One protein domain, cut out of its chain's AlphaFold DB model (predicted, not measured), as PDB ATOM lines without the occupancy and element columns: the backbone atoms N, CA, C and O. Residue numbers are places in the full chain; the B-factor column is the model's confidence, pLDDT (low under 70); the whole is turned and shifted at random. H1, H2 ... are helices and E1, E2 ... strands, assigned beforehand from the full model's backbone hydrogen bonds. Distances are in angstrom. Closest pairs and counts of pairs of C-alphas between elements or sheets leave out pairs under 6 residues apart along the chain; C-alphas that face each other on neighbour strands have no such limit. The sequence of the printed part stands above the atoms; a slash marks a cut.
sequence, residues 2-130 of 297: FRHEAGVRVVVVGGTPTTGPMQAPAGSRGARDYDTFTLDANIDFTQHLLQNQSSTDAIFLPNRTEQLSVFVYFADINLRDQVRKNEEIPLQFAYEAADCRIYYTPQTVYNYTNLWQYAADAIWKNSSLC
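This is residues 2 to 130 of the 297 residues of an uncharacterized protein of Botryotinia fuckeliana (strain T4) (UniProt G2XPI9). Picture a long, thinly joined model with a small body at one end, made of the short parallel strand pair E1 and E4 with helix H5 packed on it, and a separate antiparallel strand pair, E2 and E3, from which the long helix H2 runs away toward the other end. The long stretches 14 to 29 and 82 to 99, with no named element, join the two parts; the small helix H3 lies on the way back from H2 to E3, and residues 65 to 71 stick out there. The printed part has 129 residues with five named helices and four named strands, in the order H1 E1 E2 H2 H3 E3 E4 H4 H5; it is mixed, helices and strands, with under half of the residues, 61, in named elements. It is extended, with a radius of gyration of the C-alphas of 22.1 A, and spans 69 by 39 by 25 A.

Start at C-alpha 2, (-46.330, 5.955, -31.295), where H1 takes residues 2 to 6. E1 follows at residues 11 to 13, then E2 at 30 to 35, 13.1 A long. Find C-alpha 36 at (-47.144, 1.441, -58.061); from there H2, residues 36 to 52, runs 24.2 A. Next come H3, residues 64 to 67, E3, residues 76 to 81, 13.8 A long, E4, residues 100 to 102, and H4, residues 106 to 109. H5, residues 112 to 124, runs 18.1 A and ends at C-alpha 124, (-44.028, -5.487, -17.598).

H1 touches no helix. Look next at E1 and E4, parallel at 25 degrees, with N 12 and O 100 within hydrogen-bond range at 3.0 A. The closest C-alphas of E4 and H5, Cys 100 and Ile 123, are 7.1 A apart; those of E1 and H5, Val 11 and Ala 119, are 6.3 A apart. H4 and H5 touch only at the corner by their link, closest at the C-alphas of Thr 108 and Leu 115, 4.6 A. E2 and E3 are antiparallel at 153 degrees; N 34 and O 77 are 2.8 A apart. The closest C-alphas of H2 and E3, Thr 36 and Asp 76, are 6.0 A apart, while H2 and H3 are apart. Every O i to N i+4 pair is within hydrogen-bond range in H1, H2 and H5; H3 and H4 are too short for such a pair.

The two C-alphas farthest apart, those of Ser 54 and Asn 126, are 68.9 A apart. The printed part has no cut. The links E1 to E2, H2 to H3 and E3 to E4 are long. The mean pLDDT of the printed part is 83.7; residue 26 and residues 58 to 74 are under 70.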
ATOM      1  N   PHE A   2     -46.043   6.683 -32.554       79.56
ATOM      2  CA  PHE A   2     -46.330   5.955 -31.295       79.56
ATOM      3  C   PHE A   2     -45.130   5.694 -30.375       79.56
ATOM      4  O   PHE A   2     -45.210   5.942 -29.175       79.56
ATOM      5  N   ARG A   3     -44.003   5.237 -30.926       79.75
ATOM      6  CA  ARG A   3     -42.794   4.987 -30.134       79.75
ATOM      7  C   ARG A   3     -42.198   6.271 -29.549       79.75
ATOM      8  O   ARG A   3     -42.008   6.362 -28.347       79.75
ATOM      9  N   HIS A   4     -41.927   7.258 -30.398       76.12
ATOM     10  CA  HIS A   4     -41.183   8.467 -30.021       76.12
ATOM     11  C   HIS A   4     -42.007   9.517 -29.282       76.12
ATOM     12  O   HIS A   4     -41.472  10.232 -28.447       76.12
ATOM     13  N   GLU A   5     -43.294   9.630 -29.595       77.88
ATOM     14  CA  GLU A   5     -44.156  10.677 -29.035       77.88
ATOM     15  C   GLU A   5     -45.010  10.150 -27.886       77.88
ATOM     16  O   GLU A   5     -45.252  10.864 -26.921       77.88
ATOM     17  N   ALA A   6     -45.441   8.889 -27.968       83.75
ATOM     18  CA  ALA A   6     -46.296   8.264 -26.959       83.75
ATOM     19  C   ALA A   6     -45.531   7.304 -26.026       83.75
ATOM     20  O   ALA A   6     -46.134   6.703 -25.141       83.75
ATOM     21  N   GLY A   7     -44.217   7.137 -26.217       83.75
ATOM     22  CA  GLY A   7     -43.378   6.292 -25.362       83.75
ATOM     23  C   GLY A   7     -43.690   4.795 -25.455       83.75
ATOM     24  O   GLY A   7     -43.404   4.045 -24.519       83.75
ATOM     25  N   VAL A   8     -44.301   4.342 -26.557       88.00
ATOM     26  CA  VAL A   8     -44.658   2.928 -26.741       88.00
ATOM     27  C   VAL A   8     -43.394   2.076 -26.856       88.00
ATOM     28  O   VAL A   8     -42.575   2.284 -27.750       88.00
ATOM     29  N   ARG A   9     -43.261   1.080 -25.974       90.38
ATOM     30  CA  ARG A   9     -42.164   0.102 -26.002       90.38
ATOM     31  C   ARG A   9     -42.378  -0.924 -27.109       90.38
ATOM     32  O   ARG A   9     -43.498  -1.374 -27.341       90.38
ATOM     33  N   VAL A  10     -41.292  -1.324 -27.758       91.88
ATOM     34  CA  VAL A  10     -41.295  -2.273 -28.873       91.88
ATOM     35  C   VAL A  10     -40.622  -3.575 -28.460       91.88
ATOM     36  O   VAL A  10     -39.483  -3.571 -27.992       91.88
ATOM     37  N   VAL A  11     -41.314  -4.691 -28.692       94.06
ATOM     38  CA  VAL A  11     -40.766  -6.045 -28.560       94.06
ATOM     39  C   VAL A  11     -40.552  -6.629 -29.949       94.06
ATOM     40  O   VAL A  11     -41.428  -6.532 -30.806       94.06
ATOM     41  N   VAL A  12     -39.395  -7.247 -30.166       94.31
ATOM     42  CA  VAL A  12     -39.081  -7.990 -31.394       94.31
ATOM     43  C   VAL A  12     -38.911  -9.467 -31.103       94.31
ATOM     44  O   VAL A  12     -38.435  -9.849 -30.035       94.31
ATOM     45  N   VAL A  13     -39.312 -10.300 -32.059       94.81
ATOM     46  CA  VAL A  13     -39.376 -11.752 -31.894       94.81
ATOM     47  C   VAL A  13     -38.472 -12.423 -32.924       94.81
ATOM     48  O   VAL A  13     -38.550 -12.119 -34.112       94.81
ATOM     49  N   GLY A  14     -37.625 -13.349 -32.477       93.00
ATOM     50  CA  GLY A  14     -36.770 -14.164 -33.340       93.00
ATOM     51  C   GLY A  14     -35.367 -13.588 -33.561       93.00
ATOM     52  O   GLY A  14     -34.675 -13.204 -32.612       93.00
ATOM     53  N   GLY A  15     -34.918 -13.602 -34.818       88.38
ATOM     54  CA  GLY A  15     -33.529 -13.337 -35.215       88.38
ATOM     55  C   GLY A  15     -32.620 -14.568 -35.095       88.38
ATOM     56  O   GLY A  15     -33.074 -15.668 -34.789       88.38
ATOM     57  N   THR A  16     -31.322 -14.383 -35.340       86.31
ATOM     58  CA  THR A  16     -30.295 -15.432 -35.204       86.31
ATOM     59  C   THR A  16     -30.170 -15.915 -33.757       86.31
ATOM     60  O   THR A  16     -30.450 -15.139 -32.849       86.31
ATOM     61  N   PRO A  17     -29.716 -17.148 -33.480       86.69
ATOM     62  CA  PRO A  17     -29.554 -17.665 -32.115       86.69
ATOM     63  C   PRO A  17     -28.331 -17.053 -31.396       86.69
ATOM     64  O   PRO A  17     -27.462 -17.753 -30.888       86.69
ATOM     65  N   THR A  18     -28.242 -15.727 -31.377       89.19
ATOM     66  CA  THR A  18     -27.175 -14.922 -30.786       89.19
ATOM     67  C   THR A  18     -27.775 -13.940 -29.791       89.19
ATOM     68  O   THR A  18     -28.867 -13.409 -30.000       89.19
ATOM     69  N   THR A  19     -27.069 -13.681 -28.697       91.56
ATOM     70  CA  THR A  19     -27.473 -12.678 -27.705       91.56
ATOM     71  C   THR A  19     -27.347 -11.257 -28.263       91.56
ATOM     72  O   THR A  19     -26.772 -11.043 -29.331       91.56
ATOM     73  N   GLY A  20     -27.907 -10.279 -27.549       90.75
ATOM     74  CA  GLY A  20     -27.827  -8.869 -27.930       90.75
ATOM     75  C   GLY A  20     -29.117  -8.280 -28.512       90.75
ATOM     76  O   GLY A  20     -30.128  -8.982 -28.673       90.75
ATOM     77  N   PRO A  21     -29.101  -6.964 -28.794       91.12
ATOM     78  CA  PRO A  21     -30.263  -6.232 -29.269       91.12
ATOM     79  C   PRO A  21     -30.640  -6.644 -30.693       91.12
ATOM     80  O   PRO A  21     -29.845  -7.204 -31.443       91.12
ATOM     81  N   MET A  22     -31.874  -6.336 -31.071       90.06
ATOM     82  CA  MET A  22     -32.367  -6.495 -32.434       90.06
ATOM     83  C   MET A  22     -33.121  -5.232 -32.834       90.06
ATOM     84  O   MET A  22     -33.768  -4.593 -31.998       90.06
ATOM     85  N   GLN A  23     -33.018  -4.868 -34.111       88.25
ATOM     86  CA  GLN A  23     -33.720  -3.714 -34.657       88.25
ATOM     87  C   GLN A  23     -35.233  -3.888 -34.485       88.25
ATOM     88  O   GLN A  23     -35.769  -4.944 -34.820       88.25
ATOM     89  N   ALA A  24     -35.913  -2.844 -34.003       85.94
ATOM     90  CA  ALA A  24     -37.374  -2.754 -34.018       85.94
ATOM     91  C   ALA A  24     -37.927  -3.030 -35.436       85.94
ATOM     92  O   ALA A  24     -37.225  -2.717 -36.404       85.94
ATOM     93  N   PRO A  25     -39.157  -3.577 -35.584       72.69
ATOM     94  CA  PRO A  25     -39.675  -4.090 -36.852       72.69
ATOM     95  C   PRO A  25     -39.369  -3.170 -38.032       72.69
ATOM     96  O   PRO A  25     -39.553  -1.950 -37.966       72.69
ATOM     97  N   ALA A  26     -38.816  -3.783 -39.075       66.56
ATOM     98  CA  ALA A  26     -38.223  -3.102 -40.207       66.56
ATOM     99  C   ALA A  26     -39.153  -3.148 -41.425       66.56
ATOM    100  O   ALA A  26     -39.766  -4.167 -41.734       66.56
ATOM    101  N   GLY A  27     -39.197  -2.011 -42.101       70.50
ATOM    102  CA  GLY A  27     -39.789  -1.719 -43.398       70.50
ATOM    103  C   GLY A  27     -39.150  -0.407 -43.866       70.50
ATOM    104  O   GLY A  27     -38.175   0.045 -43.255       70.50
ATOM    105  N   SER A  28     -39.690   0.254 -44.888       80.12
ATOM    106  CA  SER A  28     -39.250   1.626 -45.151       80.12
ATOM    107  C   SER A  28     -39.771   2.549 -44.046       80.12
ATOM    108  O   SER A  28     -40.975   2.652 -43.818       80.12
ATOM    109  N   ARG A  29     -38.860   3.225 -43.339       83.06
ATOM    110  CA  ARG A  29     -39.185   4.267 -42.348       83.06
ATOM    111  C   ARG A  29     -39.213   5.638 -43.018       83.06
ATOM    112  O   ARG A  29     -38.524   6.573 -42.613       83.06
ATOM    113  N   GLY A  30     -39.970   5.692 -44.102       85.00
ATOM    114  CA  GLY A  30     -40.185   6.873 -44.913       85.00
ATOM    115  C   GLY A  30     -41.315   7.757 -44.403       85.00
ATOM    116  O   GLY A  30     -42.134   7.359 -43.580       85.00
ATOM    117  N   ALA A  31     -41.380   8.966 -44.948       87.44
ATOM    118  CA  ALA A  31     -42.457   9.923 -44.739       87.44
ATOM    119  C   ALA A  31     -43.503   9.898 -45.869       87.44
ATOM    120  O   ALA A  31     -44.560  10.525 -45.743       87.44
ATOM    121  N   ARG A  32     -43.219   9.241 -47.005       87.44
ATOM    122  CA  ARG A  32     -44.183   9.117 -48.103       87.44
ATOM    123  C   ARG A  32     -44.008   7.816 -48.863       87.44
ATOM    124  O   ARG A  32     -43.203   7.739 -49.783       87.44
ATOM    125  N   ASP A  33     -44.855   6.866 -48.518       86.75
ATOM    126  CA  ASP A  33     -45.107   5.689 -49.333       86.75
ATOM    127  C   ASP A  33     -45.830   6.054 -50.641       86.75
ATOM    128  O   ASP A  33     -46.547   7.059 -50.687       86.75
ATOM    129  N   TYR A  34     -45.633   5.273 -51.695       86.12
ATOM    130  CA  TYR A  34     -46.264   5.429 -52.996       86.12
ATOM    131  C   TYR A  34     -46.414   4.067 -53.649       86.12
ATOM    132  O   TYR A  34     -45.433   3.452 -54.075       86.12
ATOM    133  N   ASP A  35     -47.656   3.628 -53.774       83.12
ATOM    134  CA  ASP A  35     -47.940   2.387 -54.458       83.12
ATOM    135  C   ASP A  35     -47.775   2.557 -55.971       83.12
ATOM    136  O   ASP A  35     -47.996   3.626 -56.561       83.12
ATOM    137  N   THR A  36     -47.381   1.466 -56.616       76.94
ATOM    138  CA  THR A  36     -47.144   1.441 -58.061       76.94
ATOM    139  C   THR A  36     -48.388   1.749 -58.895       76.94
ATOM    140  O   THR A  36     -48.232   2.303 -59.980       76.94
ATOM    141  N   PHE A  37     -49.612   1.497 -58.409       75.25
ATOM    142  CA  PHE A  37     -50.828   1.844 -59.158       75.25
ATOM    143  C   PHE A  37     -51.053   3.355 -59.191       75.25
ATOM    144  O   PHE A  37     -51.353   3.913 -60.247       75.25
ATOM    145  N   THR A  38     -50.890   4.025 -58.049       78.94
ATOM    146  CA  THR A  38     -50.960   5.489 -57.971       78.94
ATOM    147  C   THR A  38     -49.845   6.127 -58.797       78.94
ATOM    148  O   THR A  38     -50.079   7.119 -59.488       78.94
ATOM    149  N   LEU A  39     -48.639   5.550 -58.769       78.12
ATOM    150  CA  LEU A  39     -47.527   6.015 -59.595       78.12
ATOM    151  C   LEU A  39     -47.845   5.913 -61.092       78.12
ATOM    152  O   LEU A  39     -47.645   6.886 -61.817       78.12
ATOM    153  N   ASP A  40     -48.368   4.770 -61.541       75.56
ATOM    154  CA  ASP A  40     -48.777   4.548 -62.932       75.56
ATOM    155  C   ASP A  40     -49.853   5.542 -63.366       75.56
ATOM    156  O   ASP A  40     -49.682   6.223 -64.375       75.56
ATOM    157  N   ALA A  41     -50.905   5.712 -62.561       76.94
ATOM    158  CA  ALA A  41     -51.987   6.645 -62.865       76.94
ATOM    159  C   ALA A  41     -51.495   8.096 -63.013       76.94
ATOM    160  O   ALA A  41     -51.947   8.819 -63.902       76.94
ATOM    161  N   ASN A  42     -50.557   8.525 -62.163       79.94
ATOM    162  CA  ASN A  42     -50.010   9.879 -62.232       79.94
ATOM    163  C   ASN A  42     -49.077  10.070 -63.426       79.94
ATOM    164  O   ASN A  42     -49.112  11.123 -64.055       79.94
ATOM    165  N   ILE A  43     -48.289   9.051 -63.772       78.38
ATOM    166  CA  ILE A  43     -47.455   9.062 -64.977       78.38
ATOM    167  C   ILE A  43     -48.330   9.156 -66.229       78.38
ATOM    168  O   ILE A  43     -48.085  10.031 -67.059       78.38
ATOM    169  N   ASP A  44     -49.373   8.330 -66.331       76.88
ATOM    170  CA  ASP A  44     -50.309   8.343 -67.460       76.88
ATOM    171  C   ASP A  44     -51.001   9.711 -67.590       76.88
ATOM    172  O   ASP A  44     -51.091  10.282 -68.681       76.88
ATOM    173  N   PHE A  45     -51.441  10.281 -66.463       78.62
ATOM    174  CA  PHE A  45     -52.061  11.604 -66.435       78.62
ATOM    175  C   PHE A  45     -51.099  12.712 -66.887       78.62
ATOM    176  O   PHE A  45     -51.456  13.533 -67.737       78.62
ATOM    177  N   THR A  46     -49.870  12.734 -66.362       80.25
ATOM    178  CA  THR A  46     -48.851  13.717 -66.756       80.25
ATOM    179  C   THR A  46     -48.493  13.590 -68.236       80.25
ATOM    180  O   THR A  46     -48.400  14.605 -68.925       80.25
ATOM    181  N   GLN A  47     -48.357  12.367 -68.755       77.19
ATOM    182  CA  GLN A  47     -48.093  12.132 -70.176       77.19
ATOM    183  C   GLN A  47     -49.211  12.684 -71.063       77.19
ATOM    184  O   GLN A  47     -48.925  13.388 -72.031       77.19
ATOM    185  N   HIS A  48     -50.475  12.442 -70.706       80.62
ATOM    186  CA  HIS A  48     -51.618  12.977 -71.448       80.62
ATOM    187  C   HIS A  48     -51.625  14.517 -71.478       80.62
ATOM    188  O   HIS A  48     -51.918  15.120 -72.510       80.62
ATOM    189  N   LEU A  49     -51.262  15.176 -70.370       82.44
ATOM    190  CA  LEU A  49     -51.137  16.637 -70.334       82.44
ATOM    191  C   LEU A  49     -50.012  17.150 -71.244       82.44
ATOM    192  O   LEU A  49     -50.241  18.081 -72.016       82.44
ATOM    193  N   LEU A  50     -48.826  16.538 -71.183       82.88
ATOM    194  CA  LEU A  50     -47.674  16.939 -72.001       82.88
ATOM    195  C   LEU A  50     -47.939  16.747 -73.500       82.88
ATOM    196  O   LEU A  50     -47.594  17.618 -74.300       82.88
ATOM    197  N   GLN A  51     -48.606  15.649 -73.872       81.31
ATOM    198  CA  GLN A  51     -49.039  15.389 -75.247       81.31
ATOM    199  C   GLN A  51     -50.037  16.443 -75.735       81.31
ATOM    200  O   GLN A  51     -49.854  17.006 -76.813       81.31
ATOM    201  N   ASN A  52     -51.052  16.764 -74.929       83.25
ATOM    202  CA  ASN A  52     -52.045  17.780 -75.289       83.25
ATOM    203  C   ASN A  52     -51.432  19.174 -75.462       83.25
ATOM    204  O   ASN A  52     -51.938  19.975 -76.241       83.25
ATOM    205  N   GLN A  53     -50.342  19.463 -74.753       86.12
ATOM    206  CA  GLN A  53     -49.623  20.730 -74.856       86.12
ATOM    207  C   GLN A  53     -48.570  20.745 -75.973       86.12
ATOM    208  O   GLN A  53     -47.916  21.768 -76.153       86.12
ATOM    209  N   SER A  54     -48.398  19.648 -76.724       83.62
ATOM    210  CA  SER A  54     -47.312  19.490 -77.707       83.62
ATOM    211  C   SER A  54     -45.935  19.841 -77.121       83.62
ATOM    212  O   SER A  54     -45.095  20.433 -77.798       83.62
ATOM    213  N   SER A  55     -45.723  19.515 -75.839       76.81
ATOM    214  CA  SER A  55     -44.482  19.848 -75.143       76.81
ATOM    215  C   SER A  55     -43.312  19.060 -75.727       76.81
ATOM    216  O   SER A  55     -43.380  17.839 -75.876       76.81
ATOM    217  N   THR A  56     -42.210  19.753 -76.001       76.00
ATOM    218  CA  THR A  56     -40.933  19.143 -76.396       76.00
ATOM    219  C   THR A  56     -40.306  18.302 -75.283       76.00
ATOM    220  O   THR A  56     -39.461  17.460 -75.570       76.00
ATOM    221  N   ASP A  57     -40.762  18.478 -74.038       70.19
ATOM    222  CA  ASP A  57     -40.323  17.721 -72.858       70.19
ATOM    223  C   ASP A  57     -41.168  16.459 -72.610       70.19
ATOM    224  O   ASP A  57     -41.132  15.881 -71.521       70.19
ATOM    225  N   ALA A  58     -41.968  16.020 -73.587       66.94
ATOM    226  CA  ALA A  58     -42.717  14.770 -73.504       66.94
ATOM    227  C   ALA A  58     -41.759  13.559 -73.510       66.94
ATOM    228  O   ALA A  58     -41.528  12.915 -74.533       66.94
ATOM    229  N   ILE A  59     -41.182  13.253 -72.346       64.75
ATOM    230  CA  ILE A  59     -40.317  12.094 -72.132       64.75
ATOM    231  C   ILE A  59     -41.203  10.898 -71.792       64.75
ATOM    232  O   ILE A  59     -41.835  10.835 -70.735       64.75
ATOM    233  N   PHE A  60     -41.237   9.923 -72.695       66.50
ATOM    234  CA  PHE A  60     -41.937   8.669 -72.461       66.50
ATOM    235  C   PHE A  60     -41.099   7.770 -71.564       66.50
ATOM    236  O   PHE A  60     -39.976   7.397 -71.907       66.50
ATOM    237  N   LEU A  61     -41.662   7.400 -70.412       65.94
ATOM    238  CA  LEU A  61     -41.099   6.308 -69.635       65.94
ATOM    239  C   LEU A  61     -41.234   5.027 -70.452       65.94
ATOM    240  O   LEU A  61     -42.273   4.804 -71.082       65.94
ATOM    241  N   PRO A  62     -40.196   4.193 -70.474       61.19
ATOM    242  CA  PRO A  62     -40.194   3.070 -71.374       61.19
ATOM    243  C   PRO A  62     -41.107   1.947 -70.843       61.19
ATOM    244  O   PRO A  62     -41.466   1.908 -69.659       61.19
ATOM    245  N   ASN A  63     -41.589   1.086 -71.746       59.16
ATOM    246  CA  ASN A  63     -42.648   0.128 -71.428       59.16
ATOM    247  C   ASN A  63     -42.158  -0.922 -70.419       59.16
ATOM    248  O   ASN A  63     -41.404  -1.842 -70.741       59.16
ATOM    249  N   ARG A  64     -42.667  -0.811 -69.192       58.28
ATOM    250  CA  ARG A  64     -42.308  -1.652 -68.041       58.28
ATOM    251  C   ARG A  64     -42.706  -3.118 -68.218       58.28
ATOM    252  O   ARG A  64     -42.169  -3.976 -67.529       58.28
ATOM    253  N   THR A  65     -43.626  -3.404 -69.141       53.19
ATOM    254  CA  THR A  65     -44.091  -4.767 -69.451       53.19
ATOM    255  C   THR A  65     -43.021  -5.587 -70.174       53.19
ATOM    256  O   THR A  65     -42.999  -6.803 -70.037       53.19
ATOM    257  N   GLU A  66     -42.135  -4.936 -70.930       53.75
ATOM    258  CA  GLU A  66     -41.153  -5.613 -71.794       53.75
ATOM    259  C   GLU A  66     -39.709  -5.461 -71.296       53.75
ATOM    260  O   GLU A  66     -38.833  -6.218 -71.701       53.75
ATOM    261  N   GLN A  67     -39.443  -4.492 -70.415       53.12
ATOM    262  CA  GLN A  67     -38.081  -4.138 -69.993       53.12
ATOM    263  C   GLN A  67     -37.670  -4.639 -68.612       53.12
ATOM    264  O   GLN A  67     -36.496  -4.541 -68.256       53.12
ATOM    265  N   LEU A  68     -38.605  -5.154 -67.815       59.38
ATOM    266  CA  LEU A  68     -38.280  -5.701 -66.505       59.38
ATOM    267  C   LEU A  68     -38.001  -7.201 -66.621       59.38
ATOM    268  O   LEU A  68     -38.867  -7.974 -67.017       59.38
ATOM    269  N   SER A  69     -36.815  -7.629 -66.184       62.28
ATOM    270  CA  SER A  69     -36.456  -9.053 -66.044       62.28
ATOM    271  C   SER A  69     -37.198  -9.754 -64.896       62.28
ATOM    272  O   SER A  69     -36.982 -10.938 -64.647       62.28
ATOM    273  N   VAL A  70     -38.030  -9.014 -64.157       59.31
ATOM    274  CA  VAL A  70     -38.786  -9.476 -62.991       59.31
ATOM    275  C   VAL A  70     -40.258  -9.110 -63.144       59.31
ATOM    276  O   VAL A  70     -40.603  -7.991 -63.519       59.31
ATOM    277  N   PHE A  71     -41.142 -10.053 -62.820       64.88
ATOM    278  CA  PHE A  71     -42.578  -9.804 -62.805       64.88
ATOM    279  C   PHE A  71     -42.972  -9.075 -61.513       64.88
ATOM    280  O   PHE A  71     -42.949  -9.654 -60.427       64.88
ATOM    281  N   VAL A  72     -43.344  -7.797 -61.623       66.19
ATOM    282  CA  VAL A  72     -43.745  -6.983 -60.467       66.19
ATOM    283  C   VAL A  72     -45.243  -7.146 -60.218       66.19
ATOM    284  O   VAL A  72     -46.074  -6.550 -60.905       66.19
ATOM    285  N   TYR A  73     -45.610  -7.963 -59.223       65.50
ATOM    286  CA  TYR A  73     -47.020  -8.120 -58.862       65.50
ATOM    287  C   TYR A  73     -47.564  -6.886 -58.128       65.50
ATOM    288  O   TYR A  73     -48.639  -6.379 -58.456       65.50
ATOM    289  N   PHE A  74     -46.808  -6.409 -57.150       69.50
ATOM    290  CA  PHE A  74     -47.096  -5.249 -56.325       69.50
ATOM    291  C   PHE A  74     -45.759  -4.659 -55.889       69.50
ATOM    292  O   PHE A  74     -44.818  -5.410 -55.626       69.50
ATOM    293  N   ALA A  75     -45.683  -3.339 -55.821       78.44
ATOM    294  CA  ALA A  75     -44.562  -2.655 -55.209       78.44
ATOM    295  C   ALA A  75     -45.020  -1.319 -54.634       78.44
ATOM    296  O   ALA A  75     -45.880  -0.648 -55.214       78.44
ATOM    297  N   ASP A  76     -44.370  -0.969 -53.534       84.25
ATOM    298  CA  ASP A  76     -44.488   0.287 -52.814       84.25
ATOM    299  C   ASP A  76     -43.110   0.942 -52.780       84.25
ATOM    300  O   ASP A  76     -42.087   0.273 -52.601       84.25
ATOM    301  N   ILE A  77     -43.079   2.252 -52.995       86.38
ATOM    302  CA  ILE A  77     -41.852   3.035 -53.085       86.38
ATOM    303  C   ILE A  77     -41.934   4.174 -52.084       86.38
ATOM    304  O   ILE A  77     -42.839   5.004 -52.125       86.38
ATOM    305  N   ASN A  78     -40.926   4.279 -51.225       88.06
ATOM    306  CA  ASN A  78     -40.766   5.461 -50.399       88.06
ATOM    307  C   ASN A  78     -40.151   6.604 -51.223       88.06
ATOM    308  O   ASN A  78     -38.991   6.535 -51.618       88.06
ATOM    309  N   LEU A  79     -40.921   7.665 -51.466       88.12
ATOM    310  CA  LEU A  79     -40.468   8.845 -52.211       88.12
ATOM    311  C   LEU A  79     -39.792   9.896 -51.333       88.12
ATOM    312  O   LEU A  79     -39.140  10.801 -51.854       88.12
ATOM    313  N   ARG A  80     -40.007   9.851 -50.015       90.25
ATOM    314  CA  ARG A  80     -39.448  10.849 -49.102       90.25
ATOM    315  C   ARG A  80     -38.975  10.200 -47.831       90.25
ATOM    316  O   ARG A  80     -39.766   9.675 -47.055       90.25
ATOM    317  N   ASP A  81     -37.695  10.352 -47.580       90.06
ATOM    318  CA  ASP A  81     -37.088   9.920 -46.342       90.06
ATOM    319  C   ASP A  81     -37.525  10.785 -45.168       90.06
ATOM    320  O   ASP A  81     -37.663  12.006 -45.273       90.06
ATOM    321  N   GLN A  82     -37.753  10.132 -44.032       87.19
ATOM    322  CA  GLN A  82     -37.957  10.829 -42.779       87.19
ATOM    323  C   GLN A  82     -36.605  11.007 -42.091       87.19
ATOM    324  O   GLN A  82     -35.890  10.033 -41.869       87.19
ATOM    325  N   VAL A  83     -36.276  12.245 -41.733       87.44
ATOM    326  CA  VAL A  83     -35.070  12.602 -40.976       87.44
ATOM    327  C   VAL A  83     -35.518  13.274 -39.679       87.44
ATOM    328  O   VAL A  83     -36.477  14.052 -39.681       87.44
ATOM    329  N   ARG A  84     -34.884  12.944 -38.549       82.38
ATOM    330  CA  ARG A  84     -35.198  13.596 -37.269       82.38
ATOM    331  C   ARG A  84     -34.592  14.994 -37.215       82.38
ATOM    332  O   ARG A  84     -33.647  15.327 -37.922       82.38
ATOM    333  N   LYS A  85     -35.144  15.828 -36.334       82.81
ATOM    334  CA  LYS A  85     -34.597  17.159 -36.073       82.81
ATOM    335  C   LYS A  85     -33.146  17.030 -35.601       82.81
ATOM    336  O   LYS A  85     -32.891  16.310 -34.643       82.81
ATOM    337  N   ASN A  86     -32.244  17.786 -36.226       83.75
ATOM    338  CA  ASN A  86     -30.802  17.793 -35.944       83.75
ATOM    339  C   ASN A  86     -30.078  16.468 -36.257       83.75
ATOM    340  O   ASN A  86     -28.983  16.244 -35.746       83.75
ATOM    341  N   GLU A  87     -30.668  15.603 -37.080       84.31
ATOM    342  CA  GLU A  87     -29.986  14.451 -37.668       84.31
ATOM    343  C   GLU A  87     -29.859  14.650 -39.179       84.31
ATOM    344  O   GLU A  87     -30.633  15.389 -39.785       84.31
ATOM    345  N   GLU A  88     -28.892  13.971 -39.789       87.06
ATOM    346  CA  GLU A  88     -28.693  13.973 -41.246       87.06
ATOM    347  C   GLU A  88     -28.999  12.608 -41.874       87.06
ATOM    348  O   GLU A  88     -29.187  12.504 -43.083       87.06
ATOM    349  N   ILE A  89     -29.076  11.554 -41.055       87.06
ATOM    350  CA  ILE A  89     -29.281  10.182 -41.516       87.06
ATOM    351  C   ILE A  89     -30.790   9.906 -41.625       87.06
ATOM    352  O   ILE A  89     -31.507  10.014 -40.625       87.06
ATOM    353  N   PRO A  90     -31.297   9.501 -42.803       86.94
ATOM    354  CA  PRO A  90     -32.657   8.999 -42.939       86.94
ATOM    355  C   PRO A  90     -32.967   7.834 -42.002       86.94
ATOM    356  O   PRO A  90     -32.194   6.882 -41.884       86.94
ATOM    357  N   LEU A  91     -34.165   7.837 -41.418       83.81
ATOM    358  CA  LEU A  91     -34.607   6.809 -40.473       83.81
ATOM    359  C   LEU A  91     -34.628   5.396 -41.052       83.81
ATOM    360  O   LEU A  91     -34.537   4.434 -40.295       83.81
ATOM    361  N   GLN A  92     -34.751   5.255 -42.372       85.19
ATOM    362  CA  GLN A  92     -34.672   3.952 -43.035       85.19
ATOM    363  C   GLN A  92     -33.254   3.354 -43.038       85.19
ATOM    364  O   GLN A  92     -33.117   2.142 -43.160       85.19
ATOM    365  N   PHE A  93     -32.218   4.183 -42.872       84.81
ATOM    366  CA  PHE A  93     -30.815   3.758 -42.772       84.81
ATOM    367  C   PHE A  93     -30.289   3.786 -41.332       84.81
ATOM    368  O   PHE A  93     -29.219   3.249 -41.048       84.81
ATOM    369  N   ALA A  94     -31.033   4.399 -40.414       83.94
ATOM    370  CA  ALA A  94     -30.669   4.462 -39.013       83.94
ATOM    371  C   ALA A  94     -31.049   3.169 -38.276       83.94
ATOM    372  O   ALA A  94     -32.207   2.739 -38.281       83.94
ATOM    373  N   TYR A  95     -30.075   2.574 -37.582       84.75
ATOM    374  CA  TYR A  95     -30.339   1.467 -36.669       84.75
ATOM    375  C   TYR A  95     -31.107   1.957 -35.439       84.75
ATOM    376  O   TYR A  95     -30.755   2.958 -34.816       84.75
ATOM    377  N   GLU A  96     -32.138   1.210 -35.057       84.00
ATOM    378  CA  GLU A  96     -32.935   1.509 -33.875       84.00
ATOM    379  C   GLU A  96     -33.319   0.219 -33.159       84.00
ATOM    380  O   GLU A  96     -34.213  -0.518 -33.591       84.00
ATOM    381  N   ALA A  97     -32.631  -0.054 -32.052       88.62
ATOM    382  CA  ALA A  97     -32.896  -1.229 -31.240       88.62
ATOM    383  C   ALA A  97     -34.302  -1.180 -30.627       88.62
ATOM    384  O   ALA A  97     -34.773  -0.134 -30.161       88.62
ATOM    385  N   ALA A  98     -34.951  -2.342 -30.596       91.44
ATOM    386  CA  ALA A  98     -36.154  -2.577 -29.814       91.44
ATOM    387  C   ALA A  98     -35.873  -2.459 -28.305       91.44
ATOM    388  O   ALA A  98     -34.726  -2.477 -27.862       91.44
ATOM    389  N   ASP A  99     -36.931  -2.346 -27.503       92.31
ATOM    390  CA  ASP A  99     -36.821  -2.275 -26.044       92.31
ATOM    391  C   ASP A  99     -36.538  -3.654 -25.429       92.31
ATOM    392  O   ASP A  99     -35.866  -3.745 -24.402       92.31
ATOM    393  N   CYS A 100     -37.025  -4.720 -26.070       94.38
ATOM    394  CA  CYS A 100     -36.791  -6.110 -25.686       94.38
ATOM    395  C   CYS A 100     -36.808  -7.012 -26.924       94.38
ATOM    396  O   CYS A 100     -37.639  -6.846 -27.821       94.38
ATOM    397  N   ARG A 101     -35.917  -8.004 -26.956       95.31
ATOM    398  CA  ARG A 101     -35.945  -9.096 -27.930       95.31
ATOM    399  C   ARG A 101     -36.351 -10.383 -27.226       95.31
ATOM    400  O   ARG A 101     -35.807 -10.671 -26.171       95.31
ATOM    401  N   ILE A 102     -37.229 -11.180 -27.822       96.62
ATOM    402  CA  ILE A 102     -37.597 -12.519 -27.340       96.62
ATOM    403  C   ILE A 102     -37.415 -13.554 -28.455       96.62
ATOM    404  O   ILE A 102     -37.427 -13.216 -29.637       96.62
ATOM    405  N   TYR A 103     -37.256 -14.827 -28.099       94.88
ATOM    406  CA  TYR A 103     -37.277 -15.921 -29.072       94.88
ATOM    407  C   TYR A 103     -38.674 -16.513 -29.213       94.88
ATOM    408  O   TYR A 103     -39.456 -16.532 -28.260       94.88
ATOM    409  N   TYR A 104     -38.963 -17.056 -30.395       94.62
ATOM    410  CA  TYR A 104     -40.079 -17.981 -30.535       94.62
ATOM    411  C   TYR A 104     -39.847 -19.209 -29.656       94.62
ATOM    412  O   TYR A 104     -38.729 -19.712 -29.536       94.62
ATOM    413  N   THR A 105     -40.930 -19.708 -29.077       92.62
ATOM    414  CA  THR A 105     -40.976 -20.991 -28.381       92.62
ATOM    415  C   THR A 105     -42.026 -21.867 -29.066       92.62
ATOM    416  O   THR A 105     -42.897 -21.343 -29.772       92.62
ATOM    417  N   PRO A 106     -42.003 -23.196 -28.867       93.94
ATOM    418  CA  PRO A 106     -43.033 -24.075 -29.421       93.94
ATOM    419  C   PRO A 106     -44.463 -23.632 -29.070       93.94
ATOM    420  O   PRO A 106     -45.378 -23.776 -29.877       93.94
ATOM    421  N   GLN A 107     -44.650 -23.038 -27.889       93.31
ATOM    422  CA  GLN A 107     -45.942 -22.562 -27.396       93.31
ATOM    423  C   GLN A 107     -46.385 -21.233 -28.016       93.31
ATOM    424  O   GLN A 107     -47.568 -20.908 -27.916       93.31
ATOM    425  N   THR A 108     -45.475 -20.456 -28.615       94.06
ATOM    426  CA  THR A 108     -45.785 -19.138 -29.194       94.06
ATOM    427  C   THR A 108     -45.815 -19.137 -30.715       94.06
ATOM    428  O   THR A 108     -46.507 -18.305 -31.295       94.06
ATOM    429  N   VAL A 109     -45.135 -20.080 -31.378       94.12
ATOM    430  CA  VAL A 109     -45.046 -20.093 -32.849       94.12
ATOM    431  C   VAL A 109     -46.399 -20.369 -33.528       94.12
ATOM    432  O   VAL A 109     -46.675 -19.809 -34.583       94.12
ATOM    433  N   TYR A 110     -47.266 -21.175 -32.900       92.25
ATOM    434  CA  TYR A 110     -48.608 -21.510 -33.409       92.25
ATOM    435  C   TYR A 110     -49.749 -20.848 -32.624       92.25
ATOM    436  O   TYR A 110     -50.918 -21.055 -32.944       92.25
ATOM    437  N   ASN A 111     -49.437 -20.063 -31.590       93.81
ATOM    438  CA  ASN A 111     -50.437 -19.424 -30.742       93.81
ATOM    439  C   ASN A 111     -50.052 -17.966 -30.469       93.81
ATOM    440  O   ASN A 111     -49.250 -17.657 -29.585       93.81
ATOM    441  N   TYR A 112     -50.672 -17.064 -31.231       93.69
ATOM    442  CA  TYR A 112     -50.437 -15.626 -31.126       93.69
ATOM    443  C   TYR A 112     -50.861 -15.046 -29.775       93.69
ATOM    444  O   TYR A 112     -50.214 -14.117 -29.301       93.69
ATOM    445  N   THR A 113     -51.887 -15.597 -29.122       97.50
ATOM    446  CA  THR A 113     -52.282 -15.165 -27.772       97.50
ATOM    447  C   THR A 113     -51.138 -15.389 -26.788       97.50
ATOM    448  O   THR A 113     -50.759 -14.471 -26.062       97.50
ATOM    449  N   ASN A 114     -50.515 -16.570 -26.828       97.62
ATOM    450  CA  ASN A 114     -49.346 -16.868 -26.000       97.62
ATOM    451  C   ASN A 114     -48.155 -15.973 -26.353       97.62
ATOM    452  O   ASN A 114     -47.431 -15.546 -25.459       97.62
ATOM    453  N   LEU A 115     -47.948 -15.670 -27.639       97.06
ATOM    454  CA  LEU A 115     -46.876 -14.770 -28.064       97.06
ATOM    455  C   LEU A 115     -47.056 -13.355 -27.494       97.06
ATOM    456  O   LEU A 115     -46.104 -12.784 -26.964       97.06
ATOM    457  N   TRP A 116     -48.269 -12.806 -27.568       97.19
ATOM    458  CA  TRP A 116     -48.578 -11.486 -27.016       97.19
ATOM    459  C   TRP A 116     -48.470 -11.456 -25.496       97.19
ATOM    460  O   TRP A 116     -47.897 -10.516 -24.949       97.19
ATOM    461  N   GLN A 117     -48.952 -12.502 -24.818       97.81
ATOM    462  CA  GLN A 117     -48.786 -12.657 -23.375       97.81
ATOM    463  C   GLN A 117     -47.299 -12.689 -22.997       97.81
ATOM    464  O   GLN A 117     -46.886 -12.000 -22.070       97.81
ATOM    465  N   TYR A 118     -46.480 -13.423 -23.756       97.81
ATOM    466  CA  TYR A 118     -45.042 -13.514 -23.524       97.81
ATOM    467  C   TYR A 118     -44.337 -12.166 -23.723       97.81
ATOM    468  O   TYR A 118     -43.568 -11.738 -22.863       97.81
ATOM    469  N   ALA A 119     -44.638 -11.459 -24.815       96.88
ATOM    470  CA  ALA A 119     -44.109 -10.120 -25.067       96.88
ATOM    471  C   ALA A 119     -44.507  -9.130 -23.960       96.88
ATOM    472  O   ALA A 119     -43.683  -8.331 -23.511       96.88
ATOM    473  N   ALA A 120     -45.754  -9.211 -23.490       97.12
ATOM    474  CA  ALA A 120     -46.251  -8.387 -22.401       97.12
ATOM    475  C   ALA A 120     -45.515  -8.672 -21.086       97.12
ATOM    476  O   ALA A 120     -45.003  -7.763 -20.429       97.12
ATOM    477  N   ASP A 121     -45.409  -9.946 -20.722       97.81
ATOM    478  CA  ASP A 121     -44.733 -10.362 -19.502       97.81
ATOM    479  C   ASP A 121     -43.246  -9.978 -19.538       97.81
ATOM    480  O   ASP A 121     -42.724  -9.514 -18.523       97.81
ATOM    481  N   ALA A 122     -42.587 -10.058 -20.699       96.81
ATOM    482  CA  ALA A 122     -41.191  -9.650 -20.866       96.81
ATOM    483  C   ALA A 122     -40.955  -8.152 -20.606       96.81
ATOM    484  O   ALA A 122     -39.908  -7.764 -20.092       96.81
ATOM    485  N   ILE A 123     -41.937  -7.303 -20.922       94.31
ATOM    486  CA  ILE A 123     -41.839  -5.853 -20.723       94.31
ATOM    487  C   ILE A 123     -42.272  -5.420 -19.321       94.31
ATOM    488  O   ILE A 123     -41.660  -4.510 -18.752       94.31
ATOM    489  N   TRP A 124     -43.346  -6.010 -18.788       94.69
ATOM    490  CA  TRP A 124     -44.028  -5.487 -17.598       94.69
ATOM    491  C   TRP A 124     -43.865  -6.337 -16.339       94.69
ATOM    492  O   TRP A 124     -44.060  -5.804 -15.250       94.69
ATOM    493  N   LYS A 125     -43.523  -7.625 -16.452       96.44
ATOM    494  CA  LYS A 125     -43.455  -8.530 -15.292       96.44
ATOM    495  C   LYS A 125     -42.057  -9.064 -15.026       96.44
ATOM    496  O   LYS A 125     -41.619  -9.074 -13.882       96.44
ATOM    497  N   ASN A 126     -41.372  -9.533 -16.061       95.88
ATOM    498  CA  ASN A 126     -40.097 -10.213 -15.924       95.88
ATOM    499  C   ASN A 126     -39.175  -9.911 -17.111       95.88
ATOM    500  O   ASN A 126     -39.251 -10.556 -18.152       95.88
ATOM    501  N   SER A 127     -38.235  -8.988 -16.917       92.62
ATOM    502  CA  SER A 127     -37.258  -8.607 -17.943       92.62
ATOM    503  C   SER A 127     -36.250  -9.707 -18.293       92.62
ATOM    504  O   SER A 127     -35.634  -9.630 -19.352       92.62
ATOM    505  N   SER A 128     -36.098 -10.753 -17.466       95.19
ATOM    506  CA  SER A 128     -35.228 -11.901 -17.791       95.19
ATOM    507  C   SER A 128     -35.766 -12.769 -18.933       95.19
ATOM    508  O   SER A 128     -35.039 -13.595 -19.477       95.19
ATOM    509  N   LEU A 129     -37.028 -12.561 -19.316       96.44
ATOM    510  CA  LEU A 129     -37.625 -13.148 -20.512       96.44
ATOM    511  C   LEU A 129     -37.053 -12.550 -21.804       96.44
ATOM    512  O   LEU A 129     -37.108 -13.185 -22.858       96.44
ATOM    513  N   CYS A 130     -36.496 -11.338 -21.739       96.69
ATOM    514  CA  CYS A 130     -35.763 -10.767 -22.856       96.69
ATOM    515  C   CYS A 130     -34.450 -11.531 -23.061       96.69
ATOM    516  O   CYS A 130     -33.766 -11.911 -22.111       96.69
TER     517      CYS A 130